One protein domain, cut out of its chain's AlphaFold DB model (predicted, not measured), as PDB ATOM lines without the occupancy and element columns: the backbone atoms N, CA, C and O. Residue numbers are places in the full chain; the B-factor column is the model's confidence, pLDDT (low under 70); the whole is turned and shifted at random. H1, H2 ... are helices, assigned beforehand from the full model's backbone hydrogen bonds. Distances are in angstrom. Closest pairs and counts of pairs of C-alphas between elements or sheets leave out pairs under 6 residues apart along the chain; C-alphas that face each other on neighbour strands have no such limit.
ATOM      1  N   ARG A  13     -14.499  92.775  89.666       76.56
ATOM      2  CA  ARG A  13     -14.599  94.144  89.170       76.56
ATOM      3  C   ARG A  13     -13.815  95.149  90.015       76.56
ATOM      4  O   ARG A  13     -13.185  96.022  89.438       76.56
ATOM      5  N   ASP A  14     -13.835  95.022  91.337       77.44
ATOM      6  CA  ASP A  14     -13.148  95.957  92.230       77.44
ATOM      7  C   ASP A  14     -11.623  95.829  92.108       77.44
ATOM      8  O   ASP A  14     -10.919  96.826  91.988       77.44
ATOM      9  N   LEU A  15     -11.116  94.594  91.985       77.00
ATOM     10  CA  LEU A  15      -9.698  94.346  91.708       77.00
ATOM     11  C   LEU A  15      -9.286  94.925  90.350       77.00
ATOM     12  O   LEU A  15      -8.247  95.571  90.256       77.00
ATOM     13  N   VAL A  16     -10.103  94.736  89.309       82.88
ATOM     14  CA  VAL A  16      -9.829  95.293  87.975       82.88
ATOM     15  C   VAL A  16      -9.809  96.820  88.013       82.88
ATOM     16  O   VAL A  16      -8.899  97.428  87.454       82.88
ATOM     17  N   VAL A  17     -10.761  97.449  88.706       85.81
ATOM     18  CA  VAL A  17     -10.804  98.909  88.870       85.81
ATOM     19  C   VAL A  17      -9.589  99.403  89.658       85.81
ATOM     20  O   VAL A  17      -8.946 100.357  89.228       85.81
ATOM     21  N   ALA A  18      -9.206  98.734  90.747       84.06
ATOM     22  CA  ALA A  18      -8.026  99.091  91.532       84.06
ATOM     23  C   ALA A  18      -6.721  98.957  90.728       84.06
ATOM     24  O   ALA A  18      -5.848  99.827  90.810       84.06
ATOM     25  N   THR A  19      -6.592  97.905  89.914       87.50
ATOM     26  CA  THR A  19      -5.453  97.725  89.005       87.50
ATOM     27  C   THR A  19      -5.442  98.786  87.907       87.50
ATOM     28  O   THR A  19      -4.385  99.355  87.647       87.50
ATOM     29  N   LEU A  20      -6.591  99.107  87.307       89.50
ATOM     30  CA  LEU A  20      -6.698 100.158  86.290       89.50
ATOM     31  C   LEU A  20      -6.343 101.534  86.857       89.50
ATOM     32  O   LEU A  20      -5.571 102.263  86.240       89.50
ATOM     33  N   ILE A  21      -6.855 101.872  88.042       90.38
ATOM     34  CA  ILE A  21      -6.543 103.134  88.721       90.38
ATOM     35  C   ILE A  21      -5.056 103.192  89.072       90.38
ATOM     36  O   ILE A  21      -4.421 104.206  88.801       90.38
ATOM     37  N   SER A  22      -4.482 102.109  89.610       88.88
ATOM     38  CA  SER A  22      -3.042 102.048  89.900       88.88
ATOM     39  C   SER A  22      -2.201 102.198  88.638       88.88
ATOM     40  O   SER A  22      -1.216 102.928  88.648       88.88
ATOM     41  N   TRP A  23      -2.594 101.546  87.543       92.88
ATOM     42  CA  TRP A  23      -1.898 101.654  86.265       92.88
ATOM     43  C   TRP A  23      -1.949 103.080  85.716       92.88
ATOM     44  O   TRP A  23      -0.921 103.618  85.299       92.88
ATOM     45  N   LEU A  24      -3.117 103.722  85.783       92.25
ATOM     46  CA  LEU A  24      -3.295 105.102  85.347       92.25
ATOM     47  C   LEU A  24      -2.448 106.064  86.191       92.25
ATOM     48  O   LEU A  24      -1.731 106.892  85.635       92.25
ATOM     49  N   LEU A  25      -2.472 105.907  87.519       92.81
ATOM     50  CA  LEU A  25      -1.658 106.684  88.460       92.81
ATOM     51  C   LEU A  25      -0.161 106.505  88.210       92.81
ATOM     52  O   LEU A  25       0.558 107.497  88.148       92.81
ATOM     53  N   VAL A  26       0.307 105.267  88.035       89.69
ATOM     54  CA  VAL A  26       1.719 104.970  87.761       89.69
ATOM     55  C   VAL A  26       2.154 105.585  86.443       89.69
ATOM     56  O   VAL A  26       3.206 106.217  86.400       89.69
ATOM     57  N   THR A  27       1.347 105.444  85.390       88.75
ATOM     58  CA  THR A  27       1.652 105.994  84.063       88.75
ATOM     59  C   THR A  27       1.717 107.520  84.106       88.75
ATOM     60  O   THR A  27       2.658 108.111  83.586       88.75
ATOM     61  N   LEU A  28       0.767 108.170  84.786       88.31
ATOM     62  CA  LEU A  28       0.794 109.620  84.995       88.31
ATOM     63  C   LEU A  28       1.996 110.056  85.830       88.31
ATOM     64  O   LEU A  28       2.655 111.023  85.468       88.31
ATOM     65  N   ALA A  29       2.301 109.351  86.917       88.25
ATOM     66  CA  ALA A  29       3.429 109.677  87.780       88.25
ATOM     67  C   ALA A  29       4.767 109.530  87.044       88.25
ATOM     68  O   ALA A  29       5.609 110.419  87.139       88.25
ATOM     69  N   THR A  30       4.954 108.459  86.264       85.62
ATOM     70  CA  THR A  30       6.166 108.272  85.446       85.62
ATOM     71  C   THR A  30       6.247 109.284  84.313       85.62
ATOM     72  O   THR A  30       7.315 109.847  84.095       85.62
ATOM     73  N   TRP A  31       5.136 109.591  83.642       84.00
ATOM     74  CA  TRP A  31       5.106 110.629  82.611       84.00
ATOM     75  C   TRP A  31       5.434 112.014  83.180       84.00
ATOM     76  O   TRP A  31       6.224 112.759  82.603       84.00
ATOM     77  N   LEU A  32       4.874 112.350  84.344       84.12
ATOM     78  CA  LEU A  32       5.126 113.621  85.014       84.12
ATOM     79  C   LEU A  32       6.567 113.696  85.534       84.12
ATOM     80  O   LEU A  32       7.209 114.731  85.387       84.12
ATOM     81  N   ALA A  33       7.103 112.593  86.061       81.88
ATOM     82  CA  ALA A  33       8.507 112.490  86.441       81.88
ATOM     83  C   ALA A  33       9.432 112.688  85.230       81.88
ATOM     84  O   ALA A  33      10.359 113.485  85.310       81.88
ATOM     85  N   GLN A  34       9.138 112.070  84.081       78.81
ATOM     86  CA  GLN A  34       9.883 112.299  82.835       78.81
ATOM     87  C   GLN A  34       9.772 113.751  82.346       78.81
ATOM     88  O   GLN A  34      10.729 114.315  81.818       78.81
ATOM     89  N   ARG A  35       8.600 114.374  82.521       78.19
ATOM     90  CA  ARG A  35       8.344 115.758  82.107       78.19
ATOM     91  C   ARG A  35       9.048 116.785  82.999       78.19
ATOM     92  O   ARG A  35       9.467 117.814  82.477       78.19
ATOM     93  N   ILE A  36       9.143 116.531  84.306       75.12
ATOM     94  CA  ILE A  36       9.703 117.464  85.301       75.12
ATOM     95  C   ILE A  36      11.206 117.225  85.528       75.12
ATOM     96  O   ILE A  36      11.956 118.190  85.625       75.12
ATOM     97  N   CYS A  37      11.659 115.971  85.597       65.25
ATOM     98  CA  CYS A  37      13.052 115.616  85.905       65.25
ATOM     99  C   CYS A  37      13.917 115.323  84.666       65.25
ATOM    100  O   CYS A  37      15.115 115.096  84.812       65.25
ATOM    101  N   GLY A  38      13.346 115.359  83.460       65.25
ATOM    102  CA  GLY A  38      14.024 114.950  82.229       65.25
ATOM    103  C   GLY A  38      13.805 113.465  81.907       65.25
ATOM    104  O   GLY A  38      13.335 112.703  82.756       65.25
ATOM    105  N   PRO A  39      14.070 113.043  80.657       59.72
ATOM    106  CA  PRO A  39      13.762 111.691  80.208       59.72
ATOM    107  C   PRO A  39      14.516 110.650  81.048       59.72
ATOM    108  O   PRO A  39      15.736 110.620  81.047       59.72
ATOM    109  N   LEU A  40      13.771 109.742  81.691       57.28
ATOM    110  CA  LEU A  40      14.262 108.486  82.294       57.28
ATOM    111  C   LEU A  40      14.791 107.488  81.244       57.28
ATOM    112  O   LEU A  40      15.060 106.331  81.549       57.28
ATOM    113  N   THR A  41      14.866 107.906  79.982       57.28
ATOM    114  CA  THR A  41      15.591 107.180  78.951       57.28
ATOM    115  C   THR A  41      17.066 107.258  79.329       57.28
ATOM    116  O   THR A  41      17.540 108.383  79.497       57.28
ATOM    117  N   PRO A  42      17.778 106.124  79.470       54.03
ATOM    118  CA  PRO A  42      19.206 106.159  79.741       54.03
ATOM    119  C   PRO A  42      19.838 107.085  78.711       54.03
ATOM    120  O   PRO A  42      19.631 106.928  77.498       54.03
ATOM    121  N   LEU A  43      20.533 108.109  79.203       56.22
ATOM    122  CA  LEU A  43      21.339 108.960  78.343       56.22
ATOM    123  C   LEU A  43      22.255 108.006  77.571       56.22
ATOM    124  O   LEU A  43      22.686 107.002  78.126       56.22
ATOM    125  N   ARG A  44      22.494 108.242  76.281       57.62
ATOM    126  CA  ARG A  44      23.169 107.281  75.385       57.62
ATOM    127  C   ARG A  44      24.466 106.674  75.961       57.62
ATOM    128  O   ARG A  44      24.814 105.565  75.579       57.62
ATOM    129  N   GLU A  45      25.116 107.365  76.894       59.50
ATOM    130  CA  GLU A  45      26.226 106.878  77.724       59.50
ATOM    131  C   GLU A  45      25.862 105.695  78.654       59.50
ATOM    132  O   GLU A  45      26.568 104.693  78.639       59.50
ATOM    133  N   GLU A  46      24.741 105.725  79.386       58.75
ATOM    134  CA  GLU A  46      24.302 104.615  80.258       58.75
ATOM    135  C   GLU A  46      23.931 103.356  79.459       58.75
ATOM    136  O   GLU A  46      24.192 102.240  79.895       58.75
ATOM    137  N   ALA A  47      23.362 103.509  78.258       63.56
ATOM    138  CA  ALA A  47      23.040 102.367  77.398       63.56
ATOM    139  C   ALA A  47      24.301 101.641  76.892       63.56
ATOM    140  O   ALA A  47      24.273 100.425  76.699       63.56
ATOM    141  N   GLN A  48      25.402 102.374  76.687       65.38
ATOM    142  CA  GLN A  48      26.693 101.777  76.337       65.38
ATOM    143  C   GLN A  48      27.311 101.050  77.533       65.38
ATOM    144  O   GLN A  48      27.787  99.933  77.357       65.38
ATOM    145  N   GLU A  49      27.233 101.619  78.739       67.75
ATOM    146  CA  GLU A  49      27.745 100.966  79.953       67.75
ATOM    147  C   GLU A  49      26.977  99.669  80.276       67.75
ATOM    148  O   GLU A  49      27.576  98.667  80.662       67.75
ATOM    149  N   ILE A  50      25.657  99.643  80.057       68.88
ATOM    150  CA  ILE A  50      24.839  98.428  80.216       68.88
ATOM    151  C   ILE A  50      25.228  97.365  79.177       68.88
ATOM    152  O   ILE A  50      25.407  96.204  79.535       68.88
ATOM    153  N   ALA A  51      25.403  97.753  77.908       74.00
ATOM    154  CA  ALA A  51      25.787  96.828  76.839       74.00
ATOM    155  C   ALA A  51      27.210  96.267  77.009       74.00
ATOM    156  O   ALA A  51      27.478  95.146  76.580       74.00
ATOM    157  N   GLU A  52      28.118  97.038  77.609       77.31
ATOM    158  CA  GLU A  52      29.473  96.593  77.949       77.31
ATOM    159  C   GLU A  52      29.442  95.596  79.118       77.31
ATOM    160  O   GLU A  52      30.032  94.523  79.022       77.31
ATOM    161  N   ARG A  53      28.639  95.867  80.158       72.00
ATOM    162  CA  ARG A  53      28.429  94.934  81.282       72.00
ATOM    163  C   ARG A  53      27.729  93.633  80.880       72.00
ATOM    164  O   ARG A  53      28.051  92.590  81.439       72.00
ATOM    165  N   GLU A  54      26.787  93.670  79.936       74.62
ATOM    166  CA  GLU A  54      26.160  92.455  79.386       74.62
ATOM    167  C   GLU A  54      27.126  91.624  78.525       74.62
ATOM    168  O   GLU A  54      26.940  90.417  78.415       74.62
ATOM    169  N   GLN A  55      28.148  92.245  77.925       73.38
ATOM    170  CA  GLN A  55      29.176  91.552  77.135       73.38
ATOM    171  C   GLN A  55      30.338  91.011  77.982       73.38
ATOM    172  O   GLN A  55      31.023  90.090  77.541       73.38
ATOM    173  N   GLU A  56      30.573  91.573  79.171       67.62
ATOM    174  CA  GLU A  56      31.584  91.095  80.128       67.62
ATOM    175  C   GLU A  56      31.123  89.903  80.995       67.62
ATOM    176  O   GLU A  56      31.959  89.307  81.679       67.62
ATOM    177  N   SER A  57      29.829  89.549  80.984       50.72
ATOM    178  CA  SER A  57      29.264  88.412  81.737       50.72
ATOM    179  C   SER A  57      29.046  87.165  80.886       50.72
ATOM    180  O   SER A  57      29.039  86.081  81.519       50.72
TER     181      SER A  57
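What this domain is: This is residues 13 to 57 of the 57 residues of the protein "Phosphatidylglycerophosphatase B" of Salmonella enterica subsp. arizonae (UniProt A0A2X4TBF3). One long helix, H1, and a shorter one, H2, form the two arms of a wide open V, joined at its base by a short loop, residues 38 to 43; the space between the arms is empty. The printed part has 45 residues with two named helices, H1 then H2, and no named strand; its class is all helix. It is extended, with a radius of gyration of the C-alphas of 16.5 A, and flat, spanning 47 by 28 by 8 A.

How they stand to each other: H1, residues 13 to 37, and H2, residues 44 to 55, are apart, with no C-alpha of the one within 8 A of the other. Residues 13 to 29 of H1 stand free. Every O i to N i+4 pair is within hydrogen-bond range in H1 and H2.

Where its parts are: H1 is 35.2 A long, from C-alpha 13 at (-14.599, 94.144, 89.170) to C-alpha 37 at (13.052, 115.616, 85.905). H2 measures 16.9 A and ends at C-alpha 55, (29.176, 91.552, 77.135).

The domain as a whole: The C-alphas farthest apart, of Arg 13 and Glu 56, are 47.2 A apart. The printed part has no cut, and the link from H1 to H2 is short. The pLDDT is under 70 at residues 37 to 50 and 56 to 57.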